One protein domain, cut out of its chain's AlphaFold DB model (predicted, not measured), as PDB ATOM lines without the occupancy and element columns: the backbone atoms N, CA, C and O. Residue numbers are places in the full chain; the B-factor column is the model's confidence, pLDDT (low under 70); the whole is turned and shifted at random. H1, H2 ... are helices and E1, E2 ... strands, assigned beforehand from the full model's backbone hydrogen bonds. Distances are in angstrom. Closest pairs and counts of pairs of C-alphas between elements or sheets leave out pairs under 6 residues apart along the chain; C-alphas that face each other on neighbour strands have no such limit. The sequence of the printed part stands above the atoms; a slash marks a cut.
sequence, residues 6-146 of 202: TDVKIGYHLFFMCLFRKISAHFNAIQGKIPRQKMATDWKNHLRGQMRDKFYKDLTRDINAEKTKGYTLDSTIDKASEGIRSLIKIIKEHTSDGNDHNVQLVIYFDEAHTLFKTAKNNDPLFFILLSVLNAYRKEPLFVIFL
ATOM      1  N   THR A   6      14.500 -40.565  36.869       89.94
ATOM      2  CA  THR A   6      15.757 -40.410  36.143       89.94
ATOM      3  C   THR A   6      15.933 -38.981  35.642       89.94
ATOM      4  O   THR A   6      16.992 -38.403  35.867       89.94
ATOM      5  N   ASP A   7      14.897 -38.367  35.066       90.31
ATOM      6  CA  ASP A   7      14.963 -36.980  34.579       90.31
ATOM      7  C   ASP A   7      15.204 -35.987  35.722       90.31
ATOM      8  O   ASP A   7      15.992 -35.048  35.590       90.31
ATOM      9  N   VAL A   8      14.586 -36.224  36.885       91.69
ATOM     10  CA  VAL A   8      14.818 -35.412  38.089       91.69
ATOM     11  C   VAL A   8      16.256 -35.575  38.594       91.69
ATOM     12  O   VAL A   8      16.908 -34.576  38.911       91.69
ATOM     13  N   LYS A   9      16.791 -36.805  38.627       94.06
ATOM     14  CA  LYS A   9      18.199 -37.062  38.993       94.06
ATOM     15  C   LYS A   9      19.166 -36.370  38.037       94.06
ATOM     16  O   LYS A   9      20.078 -35.686  38.499       94.06
ATOM     17  N   ILE A  10      18.936 -36.488  36.727       95.19
ATOM     18  CA  ILE A  10      19.697 -35.773  35.694       95.19
ATOM     19  C   ILE A  10      19.648 -34.268  35.974       95.19
ATOM     20  O   ILE A  10      20.685 -33.612  36.002       95.19
ATOM     21  N   GLY A  11      18.465 -33.722  36.269       94.88
ATOM     22  CA  GLY A  11      18.291 -32.317  36.631       94.88
ATOM     23  C   GLY A  11      19.162 -31.877  37.812       94.88
ATOM     24  O   GLY A  11      19.829 -30.843  37.724       94.88
ATOM     25  N   TYR A  12      19.210 -32.662  38.890       96.12
ATOM     26  CA  TYR A  12      20.071 -32.362  40.036       96.12
ATOM     27  C   TYR A  12      21.566 -32.491  39.712       96.12
ATOM     28  O   TYR A  12      22.341 -31.615  40.095       96.12
ATOM     29  N   HIS A  13      21.991 -33.528  38.984       97.62
ATOM     30  CA  HIS A  13      23.394 -33.659  38.575       97.62
ATOM     31  C   HIS A  13      23.832 -32.499  37.670       97.62
ATOM     32  O   HIS A  13      24.914 -31.948  37.866       97.62
ATOM     33  N   LEU A  14      22.976 -32.057  36.741       97.25
ATOM     34  CA  LEU A  14      23.227 -30.872  35.916       97.25
ATOM     35  C   LEU A  14      23.325 -29.595  36.749       97.25
ATOM     36  O   LEU A  14      24.203 -28.769  36.490       97.25
ATOM     37  N   PHE A  15      22.458 -29.440  37.756       97.31
ATOM     38  CA  PHE A  15      22.543 -28.332  38.703       97.31
ATOM     39  C   PHE A  15      23.908 -28.303  39.395       97.31
ATOM     40  O   PHE A  15      24.595 -27.283  39.331       97.31
ATOM     41  N   PHE A  16      24.339 -29.420  39.988       97.94
ATOM     42  CA  PHE A  16      25.629 -29.511  40.672       97.94
ATOM     43  C   PHE A  16      26.810 -29.298  39.721       97.94
ATOM     44  O   PHE A  16      27.690 -28.498  40.020       97.94
ATOM     45  N   MET A  17      26.797 -29.923  38.542       97.38
ATOM     46  CA  MET A  17      27.819 -29.728  37.509       97.38
ATOM     47  C   MET A  17      27.987 -28.243  37.147       97.38
ATOM     48  O   MET A  17      29.103 -27.719  37.159       97.38
ATOM     49  N   CYS A  18      26.885 -27.547  36.849       97.69
ATOM     50  CA  CYS A  18      26.930 -26.131  36.482       97.69
ATOM     51  C   CYS A  18      27.351 -25.248  37.663       97.69
ATOM     52  O   CYS A  18      28.125 -24.307  37.477       97.69
ATOM     53  N   LEU A  19      26.870 -25.564  38.869       97.62
ATOM     54  CA  LEU A  19      27.216 -24.853  40.095       97.62
ATOM     55  C   LEU A  19      28.720 -24.942  40.370       97.62
ATOM     56  O   LEU A  19      29.371 -23.908  40.507       97.62
ATOM     57  N   PHE A  20      29.281 -26.154  40.389       97.56
ATOM     58  CA  PHE A  20      30.707 -26.363  40.638       97.56
ATOM     59  C   PHE A  20      31.558 -25.663  39.587       97.56
ATOM     60  O   PHE A  20      32.472 -24.933  39.948       97.56
ATOM     61  N   ARG A  21      31.200 -25.769  38.299       96.69
ATOM     62  CA  ARG A  21      31.904 -25.069  37.214       96.69
ATOM     63  C   ARG A  21      31.940 -23.554  37.424       96.69
ATOM     64  O   ARG A  21      32.991 -22.941  37.248       96.69
ATOM     65  N   LYS A  22      30.815 -22.939  37.805       95.94
ATOM     66  CA  LYS A  22      30.755 -21.490  38.055       95.94
ATOM     67  C   LYS A  22      31.591 -21.071  39.260       95.94
ATOM     68  O   LYS A  22      32.303 -20.074  39.175       95.94
ATOM     69  N   ILE A  23      31.517 -21.819  40.360       95.81
ATOM     70  CA  ILE A  23      32.303 -21.518  41.563       95.81
ATOM     71  C   ILE A  23      33.798 -21.691  41.265       95.81
ATOM     72  O   ILE A  23      34.586 -20.808  41.589       95.81
ATOM     73  N   SER A  24      34.185 -22.762  40.566       96.38
ATOM     74  CA  SER A  24      35.563 -22.984  40.116       96.38
ATOM     75  C   SER A  24      36.085 -21.824  39.274       96.38
ATOM     76  O   SER A  24      37.191 -21.348  39.510       96.38
ATOM     77  N   ALA A  25      35.288 -21.321  38.324       94.81
ATOM     78  CA  ALA A  25      35.671 -20.169  37.509       94.81
ATOM     79  C   ALA A  25      35.898 -18.904  38.354       94.81
ATOM     80  O   ALA A  25      36.830 -18.151  38.087       94.81
ATOM     81  N   HIS A  26      35.079 -18.687  39.387       94.06
ATOM     82  CA  HIS A  26      35.260 -17.570  40.310       94.06
ATOM     83  C   HIS A  26      36.536 -17.721  41.151       94.06
ATOM     84  O   HIS A  26      37.310 -16.776  41.269       94.06
ATOM     85  N   PHE A  27      36.790 -18.908  41.704       94.88
ATOM     86  CA  PHE A  27      37.957 -19.148  42.556       94.88
ATOM     87  C   PHE A  27      39.279 -19.204  41.794       94.88
ATOM     88  O   PHE A  27      40.283 -18.750  42.328       94.88
ATOM     89  N   ASN A  28      39.282 -19.636  40.534       94.44
ATOM     90  CA  ASN A  28      40.464 -19.552  39.671       94.44
ATOM     91  C   ASN A  28      40.903 -18.112  39.364       94.44
ATOM     92  O   ASN A  28      42.022 -17.904  38.907       94.44
ATOM     93  N   ALA A  29      40.038 -17.116  39.579       92.62
ATOM     94  CA  ALA A  29      40.406 -15.711  39.423       92.62
ATOM     95  C   ALA A  29      41.143 -15.143  40.652       92.62
ATOM     96  O   ALA A  29      41.632 -14.014  40.603       92.62
ATOM     97  N   ILE A  30      41.210 -15.892  41.760       91.56
ATOM     98  CA  ILE A  30      41.920 -15.474  42.972       91.56
ATOM     99  C   ILE A  30      43.424 -15.575  42.720       91.56
ATOM    100  O   ILE A  30      43.925 -16.590  42.250       91.56
ATOM    101  N   GLN A  31      44.160 -14.521  43.062       91.12
ATOM    102  CA  GLN A  31      45.615 -14.515  42.951       91.12
ATOM    103  C   GLN A  31      46.262 -14.932  44.274       91.12
ATOM    104  O   GLN A  31      45.981 -14.356  45.326       91.12
ATOM    105  N   GLY A  32      47.173 -15.903  44.201       91.88
ATOM    106  CA  GLY A  32      47.922 -16.399  45.356       91.88
ATOM    107  C   GLY A  32      47.092 -17.266  46.306       91.88
ATOM    108  O   GLY A  32      46.005 -17.734  45.970       91.88
ATOM    109  N   LYS A  33      47.638 -17.502  47.506       94.44
ATOM    110  CA  LYS A  33      46.981 -18.282  48.563       94.44
ATOM    111  C   LYS A  33      46.383 -17.363  49.621       94.44
ATOM    112  O   LYS A  33      47.068 -16.474  50.121       94.44
ATOM    113  N   ILE A  34      45.134 -17.617  50.005       94.62
ATOM    114  CA  ILE A  34      44.425 -16.889  51.066       94.62
ATOM    115  C   ILE A  34      43.864 -17.852  52.124       94.62
ATOM    116  O   ILE A  34      43.637 -19.019  51.826       94.62
ATOM    117  N   PRO A  35      43.589 -17.417  53.362       93.25
ATOM    118  CA  PRO A  35      42.919 -18.284  54.332       93.25
ATOM    119  C   PRO A  35      41.528 -18.727  53.845       93.25
ATOM    120  O   PRO A  35      40.787 -17.905  53.295       93.25
ATOM    121  N   ARG A  36      41.116 -19.977  54.111       90.50
ATOM    122  CA  ARG A  36      39.774 -20.499  53.756       90.50
ATOM    123  C   ARG A  36      38.639 -19.598  54.234       90.50
ATOM    124  O   ARG A  36      37.704 -19.320  53.483       90.50
ATOM    125  N   GLN A  37      38.737 -19.082  55.459       90.81
ATOM    126  CA  GLN A  37      37.745 -18.157  56.013       90.81
ATOM    127  C   GLN A  37      37.612 -16.878  55.173       90.81
ATOM    128  O   GLN A  37      36.499 -16.387  54.968       90.81
ATOM    129  N   LYS A  38      38.731 -16.351  54.661       92.44
ATOM    130  CA  LYS A  38      38.730 -15.182  53.781       92.44
ATOM    131  C   LYS A  38      38.078 -15.522  52.444       92.44
ATOM    132  O   LYS A  38      37.156 -14.821  52.051       92.44
ATOM    133  N   MET A  39      38.451 -16.644  51.825       93.50
ATOM    134  CA  MET A  39      37.832 -17.124  50.579       93.50
ATOM    135  C   MET A  39      36.304 -17.253  50.704       93.50
ATOM    136  O   MET A  39      35.559 -16.757  49.861       93.50
ATOM    137  N   ALA A  40      35.822 -17.857  51.795       91.81
ATOM    138  CA  ALA A  40      34.393 -17.994  52.070       91.81
ATOM    139  C   ALA A  40      33.702 -16.638  52.311       91.81
ATOM    140  O   ALA A  40      32.569 -16.425  51.874       91.81
ATOM    141  N   THR A  41      34.381 -15.711  52.992       91.56
ATOM    142  CA  THR A  41      33.873 -14.356  53.250       91.56
ATOM    143  C   THR A  41      33.777 -13.543  51.963       91.56
ATOM    144  O   THR A  41      32.750 -12.906  51.720       91.56
ATOM    145  N   ASP A  42      34.796 -13.616  51.112       93.00
ATOM    146  CA  ASP A  42      34.841 -12.940  49.818       93.00
ATOM    147  C   ASP A  42      33.741 -13.479  48.897       93.00
ATOM    148  O   ASP A  42      32.979 -12.695  48.329       93.00
ATOM    149  N   TRP A  43      33.549 -14.802  48.857       93.31
ATOM    150  CA  TRP A  43      32.430 -15.424  48.143       93.31
ATOM    151  C   TRP A  43      31.064 -14.950  48.656       93.31
ATOM    152  O   TRP A  43      30.197 -14.535  47.882       93.31
ATOM    153  N   LYS A  44      30.865 -14.952  49.981       91.62
ATOM    154  CA  LYS A  44      29.628 -14.456  50.604       91.62
ATOM    155  C   LYS A  44      29.365 -12.994  50.243       91.62
ATOM    156  O   LYS A  44      28.213 -12.620  50.023       91.62
ATOM    157  N   ASN A  45      30.408 -12.168  50.207       90.62
ATOM    158  CA  ASN A  45      30.311 -10.754  49.863       90.62
ATOM    159  C   ASN A  45      30.037 -10.544  48.369       90.62
ATOM    160  O   ASN A  45      29.210  -9.698  48.033       90.62
ATOM    161  N   HIS A  46      30.639 -11.354  47.494       91.44
ATOM    162  CA  HIS A  46      30.359 -11.362  46.058       91.44
ATOM    163  C   HIS A  46      28.876 -11.630  45.763       91.44
ATOM    164  O   HIS A  46      28.291 -10.989  44.897       91.44
ATOM    165  N   LEU A  47      28.242 -12.523  46.530       91.06
ATOM    166  CA  LEU A  47      26.820 -12.865  46.407       91.06
ATOM    167  C   LEU A  47      25.862 -11.906  47.148       91.06
ATOM    168  O   LEU A  47      24.729 -12.292  47.461       91.06
ATOM    169  N   ARG A  48      26.274 -10.681  47.491       90.81
ATOM    170  CA  ARG A  48      25.366  -9.677  48.075       90.81
ATOM    171  C   ARG A  48      24.617  -8.893  46.994       90.81
ATOM    172  O   ARG A  48      25.103  -8.701  45.881       90.81
ATOM    173  N   GLY A  49      23.424  -8.413  47.347       88.12
ATOM    174  CA  GLY A  49      22.587  -7.600  46.462       88.12
ATOM    175  C   GLY A  49      22.212  -8.326  45.167       88.12
ATOM    176  O   GLY A  49      21.937  -9.524  45.169       88.12
ATOM    177  N   GLN A  50      22.239  -7.600  44.047       88.19
ATOM    178  CA  GLN A  50      21.784  -8.093  42.738       88.19
ATOM    179  C   GLN A  50      22.670  -9.200  42.141       88.19
ATOM    180  O   GLN A  50      22.243  -9.917  41.233       88.19
ATOM    181  N   MET A  51      23.898  -9.368  42.644       92.44
ATOM    182  CA  MET A  51      24.824 -10.385  42.139       92.44
ATOM    183  C   MET A  51      24.323 -11.803  42.410       92.44
ATOM    184  O   MET A  51      24.544 -12.688  41.587       92.44
ATOM    185  N   ARG A  52      23.587 -12.011  43.508       91.88
ATOM    186  CA  ARG A  52      22.955 -13.299  43.817       91.88
ATOM    187  C   ARG A  52      21.914 -13.685  42.775       91.88
ATOM    188  O   ARG A  52      21.953 -14.791  42.243       91.88
ATOM    189  N   ASP A  53      21.013 -12.764  42.457       92.38
ATOM    190  CA  ASP A  53      19.940 -13.016  41.495       92.38
ATOM    191  C   ASP A  53      20.505 -13.227  40.094       92.38
ATOM    192  O   ASP A  53      20.073 -14.127  39.374       92.38
ATOM    193  N   LYS A  54      21.517 -12.434  39.719       95.00
ATOM    194  CA  LYS A  54      22.254 -12.628  38.469       95.00
ATOM    195  C   LYS A  54      22.918 -14.003  38.428       95.00
ATOM    196  O   LYS A  54      22.761 -14.712  37.438       95.00
ATOM    197  N   PHE A  55      23.593 -14.404  39.506       94.94
ATOM    198  CA  PHE A  55      24.233 -15.713  39.613       94.94
ATOM    199  C   PHE A  55      23.229 -16.850  39.394       94.94
ATOM    200  O   PHE A  55      23.489 -17.738  38.583       94.94
ATOM    201  N   TYR A  56      22.065 -16.802  40.049       93.44
ATOM    202  CA  TYR A  56      21.033 -17.824  39.870       93.44
ATOM    203  C   TYR A  56      20.427 -17.814  38.467       93.44
ATOM    204  O   TYR A  56      20.281 -18.881  37.877       93.44
ATOM    205  N   LYS A  57      20.141 -16.643  37.886       95.31
ATOM    206  CA  LYS A  57      19.653 -16.539  36.499       95.31
ATOM    207  C   LYS A  57      20.644 -17.140  35.505       95.31
ATOM    208  O   LYS A  57      20.254 -17.928  34.644       95.31
ATOM    209  N   ASP A  58      21.924 -16.807  35.651       96.69
ATOM    210  CA  ASP A  58      22.990 -17.349  34.813       96.69
ATOM    211  C   ASP A  58      23.143 -18.864  35.020       96.69
ATOM    212  O   ASP A  58      23.361 -19.594  34.059       96.69
ATOM    213  N   LEU A  59      23.004 -19.356  36.255       96.25
ATOM    214  CA  LEU A  59      23.048 -20.787  36.561       96.25
ATOM    215  C   LEU A  59      21.876 -21.536  35.917       96.25
ATOM    216  O   LEU A  59      22.086 -22.568  35.287       96.25
ATOM    217  N   THR A  60      20.657 -21.009  36.019       96.06
ATOM    218  CA  THR A  60      19.474 -21.595  35.376       96.06
ATOM    219  C   THR A  60      19.612 -21.612  33.856       96.06
ATOM    220  O   THR A  60      19.274 -22.617  33.230       96.06
ATOM    221  N   ARG A  61      20.148 -20.540  33.255       96.75
ATOM    222  CA  ARG A  61      20.437 -20.497  31.816       96.75
ATOM    223  C   ARG A  61      21.409 -21.605  31.415       96.75
ATOM    224  O   ARG A  61      21.129 -22.323  30.460       96.75
ATOM    225  N   ASP A  62      22.500 -21.768  32.158       96.31
ATOM    226  CA  ASP A  62      23.497 -22.800  31.872       96.31
ATOM    227  C   ASP A  62      22.893 -24.203  32.001       96.31
ATOM    228  O   ASP A  62      23.059 -25.018  31.102       96.31
ATOM    229  N   ILE A  63      22.114 -24.471  33.055       95.75
ATOM    230  CA  ILE A  63      21.425 -25.761  33.231       95.75
ATOM    231  C   ILE A  63      20.504 -26.050  32.044       95.75
ATOM    232  O   ILE A  63      20.506 -27.163  31.520       95.75
ATOM    233  N   ASN A  64      19.728 -25.064  31.595       94.44
ATOM    234  CA  ASN A  64      18.827 -25.235  30.457       94.44
ATOM    235  C   ASN A  64      19.591 -25.491  29.150       94.44
ATOM    236  O   ASN A  64      19.165 -26.332  28.364       94.44
ATOM    237  N   ALA A  65      20.734 -24.833  28.942       94.56
ATOM    238  CA  ALA A  65      21.606 -25.089  27.796       94.56
ATOM    239  C   ALA A  65      22.287 -26.469  27.855       94.56
ATOM    240  O   ALA A  65      22.575 -27.065  26.823       94.56
ATOM    241  N   GLU A  66      22.558 -27.000  29.049       93.94
ATOM    242  CA  GLU A  66      23.086 -28.358  29.205       93.94
ATOM    243  C   GLU A  66      21.991 -29.423  29.007       93.94
ATOM    244  O   GLU A  66      22.266 -30.486  28.454       93.94
ATOM    245  N   LYS A  67      20.734 -29.138  29.378       91.06
ATOM    246  CA  LYS A  67      19.598 -30.055  29.167       91.06
ATOM    247  C   LYS A  67      19.355 -30.387  27.694       91.06
ATOM    248  O   LYS A  67      18.962 -31.509  27.391       91.06
ATOM    249  N   THR A  68      19.608 -29.457  26.772       90.38
ATOM    250  CA  THR A  68      19.397 -29.692  25.329       90.38
ATOM    251  C   THR A  68      20.406 -30.660  24.714       90.38
ATOM    252  O   THR A  68      20.208 -31.105  23.588       90.38
ATOM    253  N   LYS A  69      21.476 -31.019  25.435       91.12
ATOM    254  CA  LYS A  69      22.544 -31.899  24.939       91.12
ATOM    255  C   LYS A  69      22.236 -33.392  25.086       91.12
ATOM    256  O   LYS A  69      23.061 -34.205  24.688       91.12
ATOM    257  N   GLY A  70      21.079 -33.754  25.650       87.06
ATOM    258  CA  GLY A  70      20.607 -35.143  25.699       87.06
ATOM    259  C   GLY A  70      21.495 -36.073  26.530       87.06
ATOM    260  O   GLY A  70      21.828 -37.167  26.088       87.06
ATOM    261  N   TYR A  71      21.922 -35.633  27.715       89.88
ATOM    262  CA  TYR A  71      22.800 -36.437  28.563       89.88
ATOM    263  C   TYR A  71      22.132 -37.696  29.116       89.88
ATOM    264  O   TYR A  71      20.972 -37.677  29.524       89.88
ATOM    265  N   THR A  72      22.917 -38.770  29.217       93.38
ATOM    266  CA  THR A  72      22.574 -39.943  30.026       93.38
ATOM    267  C   THR A  72      22.861 -39.677  31.504       93.38
ATOM    268  O   THR A  72      23.689 -38.825  31.845       93.38
ATOM    269  N   LEU A  73      22.206 -40.431  32.395       92.81
ATOM    270  CA  LEU A  73      22.416 -40.307  33.838       92.81
ATOM    271  C   LEU A  73      23.894 -40.501  34.214       92.81
ATOM    272  O   LEU A  73      24.465 -39.618  34.852       92.81
ATOM    273  N   ASP A  74      24.529 -41.577  33.746       94.44
ATOM    274  CA  ASP A  74      25.937 -41.878  34.045       94.44
ATOM    275  C   ASP A  74      26.873 -40.753  33.587       94.44
ATOM    276  O   ASP A  74      27.708 -40.279  34.355       94.44
ATOM    277  N   SER A  75      26.651 -40.211  32.381       95.56
ATOM    278  CA  SER A  75      27.442 -39.084  31.880       95.56
ATOM    279  C   SER A  75      27.296 -37.836  32.756       95.56
ATOM    280  O   SER A  75      28.278 -37.132  33.002       95.56
ATOM    281  N   THR A  76      26.089 -37.546  33.259       95.12
ATOM    282  CA  THR A  76      25.898 -36.413  34.180       95.12
ATOM    283  C   THR A  76      26.530 -36.640  35.550       95.12
ATOM    284  O   THR A  76      27.071 -35.689  36.121       95.12
ATOM    285  N   ILE A  77      26.511 -37.876  36.061       96.56
ATOM    286  CA  ILE A  77      27.172 -38.247  37.318       96.56
ATOM    287  C   ILE A  77      28.676 -38.010  37.199       96.56
ATOM    288  O   ILE A  77      29.250 -37.326  38.051       96.56
ATOM    289  N   ASP A  78      29.300 -38.512  36.133       96.44
ATOM    290  CA  ASP A  78      30.744 -38.400  35.919       96.44
ATOM    291  C   ASP A  78      31.185 -36.942  35.817       96.44
ATOM    292  O   ASP A  78      32.102 -36.520  36.524       96.44
ATOM    293  N   LYS A  79      30.476 -36.132  35.023       96.44
ATOM    294  CA  LYS A  79      30.787 -34.705  34.863       96.44
ATOM    295  C   LYS A  79      30.594 -33.903  36.141       96.44
ATOM    296  O   LYS A  79      31.395 -33.022  36.448       96.44
ATOM    297  N   ALA A  80      29.536 -34.179  36.900       97.44
ATOM    298  CA  ALA A  80      29.327 -33.501  38.173       97.44
ATOM    299  C   ALA A  80      30.395 -33.904  39.205       97.44
ATOM    300  O   ALA A  80      30.872 -33.054  39.957       97.44
ATOM    301  N   SER A  81      30.807 -35.175  39.194       97.00
ATOM    302  CA  SER A  81      31.882 -35.704  40.043       97.00
ATOM    303  C   SER A  81      33.247 -35.115  39.671       97.00
ATOM    304  O   SER A  81      34.043 -34.761  40.537       97.00
ATOM    305  N   GLU A  82      33.526 -34.942  38.382       96.88
ATOM    306  CA  GLU A  82      34.702 -34.208  37.917       96.88
ATOM    307  C   GLU A  82      34.652 -32.736  38.349       96.88
ATOM    308  O   GLU A  82      35.642 -32.204  38.854       96.88
ATOM    309  N   GLY A  83      33.482 -32.099  38.234       97.06
ATOM    310  CA  GLY A  83      33.266 -30.716  38.647       97.06
ATOM    311  C   GLY A  83      33.581 -30.474  40.123       97.06
ATOM    312  O   GLY A  83      34.309 -29.534  40.443       97.06
ATOM    313  N   ILE A  84      33.093 -31.333  41.025       96.81
ATOM    314  CA  ILE A  84      33.379 -31.190  42.461       96.81
ATOM    315  C   ILE A  84      34.852 -31.465  42.782       96.81
ATOM    316  O   ILE A  84      35.448 -30.700  43.540       96.81
ATOM    317  N   ARG A  85      35.478 -32.474  42.159       96.06
ATOM    318  CA  ARG A  85      36.917 -32.747  42.326       96.06
ATOM    319  C   ARG A  85      37.775 -31.569  41.882       96.06
ATOM    320  O   ARG A  85      38.708 -31.188  42.587       96.06
ATOM    321  N   SER A  86      37.439 -30.976  40.738       96.31
ATOM    322  CA  SER A  86      38.101 -29.777  40.226       96.31
ATOM    323  C   SER A  86      37.948 -28.605  41.195       96.31
ATOM    324  O   SER A  86      38.943 -27.984  41.559       96.31
ATOM    325  N   LEU A  87      36.733 -28.353  41.693       96.25
ATOM    326  CA  LEU A  87      36.481 -27.294  42.669       96.25
ATOM    327  C   LEU A  87      37.288 -27.492  43.959       96.25
ATOM    328  O   LEU A  87      37.931 -26.559  44.432       96.25
ATOM    329  N   ILE A  88      37.297 -28.704  44.514       94.50
ATOM    330  CA  ILE A  88      38.074 -29.020  45.719       94.50
ATOM    331  C   ILE A  88      39.564 -28.788  45.476       94.50
ATOM    332  O   ILE A  88      40.231 -28.191  46.319       94.50
ATOM    333  N   LYS A  89      40.089 -29.228  44.328       93.75
ATOM    334  CA  LYS A  89      41.486 -28.988  43.956       93.75
ATOM    335  C   LYS A  89      41.802 -27.488  43.932       93.75
ATOM    336  O   LYS A  89      42.763 -27.074  44.570       93.75
ATOM    337  N   ILE A  90      40.951 -26.684  43.294       94.75
ATOM    338  CA  ILE A  90      41.108 -25.223  43.218       94.75
ATOM    339  C   ILE A  90      41.100 -24.594  44.613       94.75
ATOM    340  O   ILE A  90      41.954 -23.758  44.904       94.75
ATOM    341  N   ILE A  91      40.181 -25.014  45.490       93.38
ATOM    342  CA  ILE A  91      40.130 -24.540  46.880       93.38
ATOM    343  C   ILE A  91      41.458 -24.838  47.585       93.38
ATOM    344  O   ILE A  91      42.029 -23.942  48.199       93.38
ATOM    345  N   LYS A  92      41.996 -26.056  47.464       92.00
ATOM    346  CA  LYS A  92      43.277 -26.430  48.089       92.00
ATOM    347  C   LYS A  92      44.464 -25.641  47.536       92.00
ATOM    348  O   LYS A  92      45.353 -25.254  48.289       92.00
ATOM    349  N   GLU A  93      44.482 -25.389  46.232       92.69
ATOM    350  CA  GLU A  93      45.558 -24.645  45.571       92.69
ATOM    351  C   GLU A  93      45.570 -23.164  45.962       92.69
ATOM    352  O   GLU A  93      46.646 -22.595  46.145       92.69
ATOM    353  N   HIS A  94      44.394 -22.564  46.164       92.94
ATOM    354  CA  HIS A  94      44.237 -21.144  46.490       92.94
ATOM    355  C   HIS A  94      44.110 -20.868  47.989       92.94
ATOM    356  O   HIS A  94      43.915 -19.715  48.383       92.94
ATOM    357  N   THR A  95      44.236 -21.890  48.841       92.50
ATOM    358  CA  THR A  95      44.151 -21.708  50.291       92.50
ATOM    359  C   THR A  95      45.459 -22.002  51.009       92.50
ATOM    360  O   THR A  95      46.196 -22.928  50.671       92.50
ATOM    361  N   SER A  96      45.790 -21.172  52.000       90.19
ATOM    362  CA  SER A  96      47.012 -21.332  52.804       90.19
ATOM    363  C   SER A  96      46.904 -22.478  53.813       90.19
ATOM    364  O   SER A  96      47.914 -23.048  54.209       90.19
ATOM    365  N   ASP A  97      45.682 -22.816  54.215       86.75
ATOM    366  CA  ASP A  97      45.341 -23.790  55.249       86.75
ATOM    367  C   ASP A  97      44.591 -25.023  54.701       86.75
ATOM    368  O   ASP A  97      44.129 -25.846  55.480       86.75
ATOM    369  N   GLY A  98      44.466 -25.178  53.377       68.62
ATOM    370  CA  GLY A  98      43.650 -26.222  52.734       68.62
ATOM    371  C   GLY A  98      44.290 -27.606  52.592       68.62
ATOM    372  O   GLY A  98      43.745 -28.457  51.892       68.62
ATOM    373  N   ASN A  99      45.448 -27.856  53.208       68.62
ATOM    374  CA  ASN A  99      46.172 -29.121  53.026       68.62
ATOM    375  C   ASN A  99      45.689 -30.258  53.947       68.62
ATOM    376  O   ASN A  99      46.321 -31.310  54.014       68.62
ATOM    377  N   ASP A 100      44.581 -30.058  54.660       73.81
ATOM    378  CA  ASP A 100      43.971 -31.089  55.489       73.81
ATOM    379  C   ASP A 100      43.024 -32.003  54.687       73.81
ATOM    380  O   ASP A 100      42.462 -31.645  53.648       73.81
ATOM    381  N   HIS A 101      42.835 -33.234  55.167       64.00
ATOM    382  CA  HIS A 101      41.842 -34.175  54.628       64.00
ATOM    383  C   HIS A 101      40.417 -33.894  55.148       64.00
ATOM    384  O   HIS A 101      39.539 -34.745  55.041       64.00
ATOM    385  N   ASN A 102      40.184 -32.706  55.710       75.88
ATOM    386  CA  ASN A 102      38.912 -32.320  56.311       75.88
ATOM    387  C   ASN A 102      37.873 -31.937  55.246       75.88
ATOM    388  O   ASN A 102      38.181 -31.837  54.056       75.88
ATOM    389  N   VAL A 103      36.637 -31.703  55.692       77.44
ATOM    390  CA  VAL A 103      35.552 -31.139  54.875       77.44
ATOM    391  C   VAL A 103      36.045 -29.872  54.166       77.44
ATOM    392  O   VAL A 103      36.454 -28.915  54.818       77.44
ATOM    393  N   GLN A 104      35.995 -29.868  52.831       86.69
ATOM    394  CA  GLN A 104      36.441 -28.740  52.002       86.69
ATOM    395  C   GLN A 104      35.272 -27.904  51.489       86.69
ATOM    396  O   GLN A 104      35.422 -26.708  51.247       86.69
ATOM    397  N   LEU A 105      34.103 -28.524  51.316       91.38
ATOM    398  CA  LEU A 105      32.914 -27.865  50.799       91.38
ATOM    399  C   LEU A 105      31.719 -28.153  51.702       91.38
ATOM    400  O   LEU A 105      31.419 -29.308  51.991       91.38
ATOM    401  N   VAL A 106      31.019 -27.096  52.110       92.88
ATOM    402  CA  VAL A 106      29.742 -27.195  52.822       92.88
ATOM    403  C   VAL A 106      28.651 -26.609  51.937       92.88
ATOM    404  O   VAL A 106      28.736 -25.450  51.534       92.88
ATOM    405  N   ILE A 107      27.621 -27.400  51.644       93.25
ATOM    406  CA  ILE A 107      26.412 -26.940  50.954       93.25
ATOM    407  C   ILE A 107      25.269 -26.997  51.954       93.25
ATOM    408  O   ILE A 107      25.014 -28.049  52.533       93.25
ATOM    409  N   TYR A 108      24.567 -25.885  52.149       92.38
ATOM    410  CA  TYR A 108      23.337 -25.888  52.929       92.38
ATOM    411  C   TYR A 108      22.129 -25.621  52.036       92.38
ATOM    412  O   TYR A 108      22.174 -24.788  51.130       92.38
ATOM    413  N   PHE A 109      21.050 -26.346  52.305       91.62
ATOM    414  CA  PHE A 109      19.738 -26.151  51.708       91.62
ATOM    415  C   PHE A 109      18.854 -25.493  52.753       91.62
ATOM    416  O   PHE A 109      18.517 -26.127  53.753       91.62
ATOM    417  N   ASP A 110      18.515 -24.229  52.534       89.00
ATOM    418  CA  ASP A 110      17.516 -23.548  53.350       89.00
ATOM    419  C   ASP A 110      16.102 -23.940  52.914       89.00
ATOM    420  O   ASP A 110      15.886 -24.375  51.780       89.00
ATOM    421  N   GLU A 111      15.149 -23.828  53.832       88.81
ATOM    422  CA  GLU A 111      13.761 -24.252  53.644       88.81
ATOM    423  C   GLU A 111      13.611 -25.671  53.062       88.81
ATOM    424  O   GLU A 111      12.765 -25.961  52.210       88.81
ATOM    425  N   ALA A 112      14.420 -26.601  53.572       90.31
ATOM    426  CA  ALA A 112      14.486 -27.990  53.130       90.31
ATOM    427  C   ALA A 112      13.160 -28.757  53.282       90.31
ATOM    428  O   ALA A 112      12.971 -29.775  52.619       90.31
ATOM    429  N   HIS A 113      12.204 -28.263  54.084       86.94
ATOM    430  CA  HIS A 113      10.844 -28.814  54.131       86.94
ATOM    431  C   HIS A 113      10.176 -28.831  52.743       86.94
ATOM    432  O   HIS A 113       9.371 -29.711  52.445       86.94
ATOM    433  N   THR A 114      10.549 -27.904  51.856       88.19
ATOM    434  CA  THR A 114      10.039 -27.847  50.480       88.19
ATOM    435  C   THR A 114      10.448 -29.056  49.632       88.19
ATOM    436  O   THR A 114       9.755 -29.372  48.665       88.19
ATOM    437  N   LEU A 115      11.514 -29.775  50.008       88.31
ATOM    438  CA  LEU A 115      11.972 -30.999  49.341       88.31
ATOM    439  C   LEU A 115      11.120 -32.226  49.696       88.31
ATOM    440  O   LEU A 115      11.202 -33.241  49.009       88.31
ATOM    441  N   PHE A 116      10.275 -32.152  50.730       86.31
ATOM    442  CA  PHE A 116       9.326 -33.224  51.057       86.31
ATOM    443  C   PHE A 116       8.077 -33.211  50.173       86.31
ATOM    444  O   PHE A 116       7.237 -34.103  50.275       86.31
ATOM    445  N   LYS A 117       7.963 -32.234  49.265       79.75
ATOM    446  CA  LYS A 117       6.974 -32.281  48.190       79.75
ATOM    447  C   LYS A 117       7.226 -33.535  47.354       79.75
ATOM    448  O   LYS A 117       8.354 -33.806  46.934       79.75
ATOM    449  N   THR A 118       6.170 -34.308  47.137       71.81
ATOM    450  CA  THR A 118       6.224 -35.540  46.353       71.81
ATOM    451  C   THR A 118       6.531 -35.214  44.899       71.81
ATOM    452  O   THR A 118       5.846 -34.397  44.275       71.81
ATOM    453  N   ALA A 119       7.555 -35.867  44.351       63.97
ATOM    454  CA  ALA A 119       7.714 -35.945  42.910       63.97
ATOM    455  C   ALA A 119       6.547 -36.750  42.318       63.97
ATOM    456  O   ALA A 119       5.826 -37.459  43.021       63.97
ATOM    457  N   LYS A 120       6.377 -36.686  40.996       69.69
ATOM    458  CA  LYS A 120       5.290 -37.393  40.296       69.69
ATOM    459  C   LYS A 120       5.324 -38.924  40.476       69.69
ATOM    460  O   LYS A 120       4.311 -39.566  40.240       69.69
ATOM    461  N   ASN A 121       6.446 -39.487  40.935       62.50
ATOM    462  CA  ASN A 121       6.622 -40.915  41.233       62.50
ATOM    463  C   ASN A 121       6.355 -41.274  42.705       62.50
ATOM    464  O   ASN A 121       6.835 -42.298  43.173       62.50
ATOM    465  N   ASN A 122       5.634 -40.422  43.441       69.88
ATOM    466  CA  ASN A 122       5.331 -40.525  44.876       69.88
ATOM    467  C   ASN A 122       6.527 -40.447  45.834       69.88
ATOM    468  O   ASN A 122       6.314 -40.179  47.014       69.88
ATOM    469  N   ASP A 123       7.764 -40.571  45.356       77.38
ATOM    470  CA  ASP A 123       8.940 -40.319  46.184       77.38
ATOM    471  C   ASP A 123       9.115 -38.813  46.450       77.38
ATOM    472  O   ASP A 123       9.134 -38.006  45.510       77.38
ATOM    473  N   PRO A 124       9.283 -38.395  47.716       86.00
ATOM    474  CA  PRO A 124       9.745 -37.053  48.046       86.00
ATOM    475  C   PRO A 124      11.021 -36.678  47.282       86.00
ATOM    476  O   PRO A 124      11.982 -37.453  47.244       86.00
ATOM    477  N   LEU A 125      11.068 -35.457  46.732       89.94
ATOM    478  CA  LEU A 125      12.261 -34.917  46.053       89.94
ATOM    479  C   LEU A 125      13.518 -35.012  46.929       89.94
ATOM    480  O   LEU A 125      14.623 -35.200  46.423       89.94
ATOM    481  N   PHE A 126      13.334 -34.950  48.247       91.56
ATOM    482  CA  PHE A 126      14.359 -35.177  49.252       91.56
ATOM    483  C   PHE A 126      15.110 -36.504  49.059       91.56
ATOM    484  O   PHE A 126      16.337 -36.495  49.017       91.56
ATOM    485  N   PHE A 127      14.420 -37.635  48.873       91.50
ATOM    486  CA  PHE A 127      15.088 -38.933  48.689       91.50
ATOM    487  C   PHE A 127      15.815 -39.028  47.349       91.50
ATOM    488  O   PHE A 127      16.895 -39.619  47.266       91.50
ATOM    489  N   ILE A 128      15.269 -38.395  46.307       92.94
ATOM    490  CA  ILE A 128      15.940 -38.299  45.008       92.94
ATOM    491  C   ILE A 128      17.241 -37.502  45.154       92.94
ATOM    492  O   ILE A 128      18.292 -37.960  44.704       92.94
ATOM    493  N   LEU A 129      17.199 -36.354  45.836       95.06
ATOM    494  CA  LEU A 129      18.379 -35.539  46.111       95.06
ATOM    495  C   LEU A 129      19.399 -36.280  46.986       95.06
ATOM    496  O   LEU A 129      20.590 -36.221  46.695       95.06
ATOM    497  N   LEU A 130      18.969 -37.027  48.009       94.62
ATOM    498  CA  LEU A 130      19.874 -37.866  48.804       94.62
ATOM    499  C   LEU A 130      20.570 -38.929  47.945       94.62
ATOM    500  O   LEU A 130      21.780 -39.115  48.059       94.62
ATOM    501  N   SER A 131      19.836 -39.590  47.044       94.19
ATOM    502  CA  SER A 131      20.422 -40.547  46.099       94.19
ATOM    503  C   SER A 131      21.459 -39.890  45.186       94.19
ATOM    504  O   SER A 131      22.479 -40.515  44.903       94.19
ATOM    505  N   VAL A 132      21.213 -38.658  44.737       96.31
ATOM    506  CA  VAL A 132      22.155 -37.868  43.928       96.31
ATOM    507  C   VAL A 132      23.402 -37.526  44.739       96.31
ATOM    508  O   VAL A 132      24.516 -37.759  44.281       96.31
ATOM    509  N   LEU A 133      23.233 -37.019  45.962       96.62
ATOM    510  CA  LEU A 133      24.339 -36.650  46.848       96.62
ATOM    511  C   LEU A 133      25.207 -37.853  47.232       96.62
ATOM    512  O   LEU A 133      26.421 -37.716  47.371       96.62
ATOM    513  N   ASN A 134      24.616 -39.046  47.337       95.81
ATOM    514  CA  ASN A 134      25.347 -40.282  47.600       95.81
ATOM    515  C   ASN A 134      26.356 -40.634  46.488       95.81
ATOM    516  O   ASN A 134      27.353 -41.304  46.765       95.81
ATOM    517  N   ALA A 135      26.163 -40.144  45.255       95.56
ATOM    518  CA  ALA A 135      27.159 -40.276  44.189       95.56
ATOM    519  C   ALA A 135      28.474 -39.544  44.528       95.56
ATOM    520  O   ALA A 135      29.542 -39.954  44.085       95.56
ATOM    521  N   TYR A 136      28.412 -38.515  45.379       94.94
ATOM    522  CA  TYR A 136      29.553 -37.691  45.787       94.94
ATOM    523  C   TYR A 136      30.128 -38.075  47.155       94.94
ATOM    524  O   TYR A 136      30.984 -37.371  47.677       94.94
ATOM    525  N   ARG A 137      29.700 -39.196  47.753       93.56
ATOM    526  CA  ARG A 137      30.076 -39.589  49.130       93.56
ATOM    527  C   ARG A 137      31.579 -39.764  49.386       93.56
ATOM    528  O   ARG A 137      31.992 -39.830  50.536       93.56
ATOM    529  N   LYS A 138      32.381 -39.935  48.328       92.25
ATOM    530  CA  LYS A 138      33.845 -40.070  48.416       92.25
ATOM    531  C   LYS A 138      34.565 -38.718  48.423       92.25
ATOM    532  O   LYS A 138      35.762 -38.675  48.678       92.25
ATOM    533  N   GLU A 139      33.849 -37.643  48.120       93.19
ATOM    534  CA  GLU A 139      34.391 -36.295  48.054       93.19
ATOM    535  C   GLU A 139      34.275 -35.620  49.436       93.19
ATOM    536  O   GLU A 139      33.326 -35.911  50.167       93.19
ATOM    537  N   PRO A 140      35.191 -34.709  49.822       92.12
ATOM    538  CA  PRO A 140      35.145 -33.940  51.074       92.12
ATOM    539  C   PRO A 140      34.039 -32.862  51.073       92.12
ATOM    540  O   PRO A 140      34.288 -31.672  51.297       92.12
ATOM    541  N   LEU A 141      32.811 -33.297  50.804       92.06
ATOM    542  CA  LEU A 141      31.576 -32.531  50.777       92.06
ATOM    543  C   LEU A 141      30.754 -32.846  52.026       92.06
ATOM    544  O   LEU A 141      30.488 -34.004  52.338       92.06
ATOM    545  N   PHE A 142      30.273 -31.803  52.689       93.00
ATOM    546  CA  PHE A 142      29.292 -31.906  53.756       93.00
ATOM    547  C   PHE A 142      28.018 -31.163  53.359       93.00
ATOM    548  O   PHE A 142      28.074 -30.046  52.841       93.00
ATOM    549  N   VAL A 143      26.860 -31.784  53.582       93.88
ATOM    550  CA  VAL A 143      25.563 -31.215  53.201       93.88
ATOM    551  C   VAL A 143      24.689 -31.027  54.432       93.88
ATOM    552  O   VAL A 143      24.528 -31.949  55.226       93.88
ATOM    553  N   ILE A 144      24.108 -29.838  54.568       93.06
ATOM    554  CA  ILE A 144      23.223 -29.464  55.673       93.06
ATOM    555  C   ILE A 144      21.838 -29.149  55.112       93.06
ATOM    556  O   ILE A 144      21.701 -28.380  54.165       93.06
ATOM    557  N   PHE A 145      20.796 -29.701  55.723       91.62
ATOM    558  CA  PHE A 145      19.410 -29.360  55.410       91.62
ATOM    559  C   PHE A 145      18.829 -28.555  56.568       91.62
ATOM    560  O   PHE A 145      18.749 -29.046  57.693       91.62
ATOM    561  N   LEU A 146      18.446 -27.310  56.301       87.75
ATOM    562  CA  LEU A 146      17.843 -26.406  57.271       87.75
ATOM    563  C   LEU A 146      16.355 -26.285  56.967       87.75
ATOM    564  O   LEU A 146      15.954 -26.056  55.832       87.75
TER     565      LEU A 146
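Overview. This is residues 6 to 146 of the 202 residues of an uncharacterized protein of Phlebia centrifuga (UniProt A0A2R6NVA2). Two long helices, H1 and H4, run side by side the same way, with H3 crossing H1 steeply and H6 packed on H1 near its first residues. A small two-stranded parallel sheet, E1 and E2, lies to one side of this helical body, and H2 sits near H1. The 141 printed residues hold six named helices and two strands in the order H1 H2 H3 H4 E1 H5 H6 E2; the class is mostly helix. The whole is compact, with a radius of gyration of the C-alphas of 15.7 A and spans of 47 by 34 by 32 A.

Along the chain. H1, residues 6 to 27, begins at C-alpha 6 (15.757, -40.410, 36.143) and is 31.4 A long. H2 is residues 36 to 46, H3 50 to 67 at 25.9 A, and H4 73 to 94 at 31.7 A. E1 is residues 105 to 109, H5 112 to 116, H6 125 to 134, and E2 141 to 145, ending at C-alpha 145 (19.410, -29.360, 55.410).

Arrangement. H1 is the hub. It touches H4 at a shallow tilt of 21 degrees, closest at the C-alphas of Met 17 and Ala 80, 4.1 A. Residues 59 to 67 of H3 touch H1, Leu 14 and Ile 63 having the closest C-alphas, 6.0 A. Residues 8 to 13 of H1 touch H6, the closest C-alphas being Lys 9 and Val 132, 6.4 A. H5 touches H6, with C-alphas 115 and 126 closest, 4.8 A. H1 and H2 are near each other. E1, H5 H6, E2 form a strand-helix-strand unit, two parallel neighbour strands with helices between, and its crossover is right-handed; N 107 and O 142 are within hydrogen-bond range, 2.9 A. Every O i to N i+4 pair is within hydrogen-bond range in H1, H2, H3, H4 and H6; in H5 0 of 1 is, beside 2 of 2 O i to N i+3 pairs.

Size, cuts and confidence. The C-alphas farthest apart, Gly 32 and Asn 122, are 49.0 A apart. The printed part has no cut and no long link. pLDDT is under 70 at residues 98 to 99, 101 and 119 to 122.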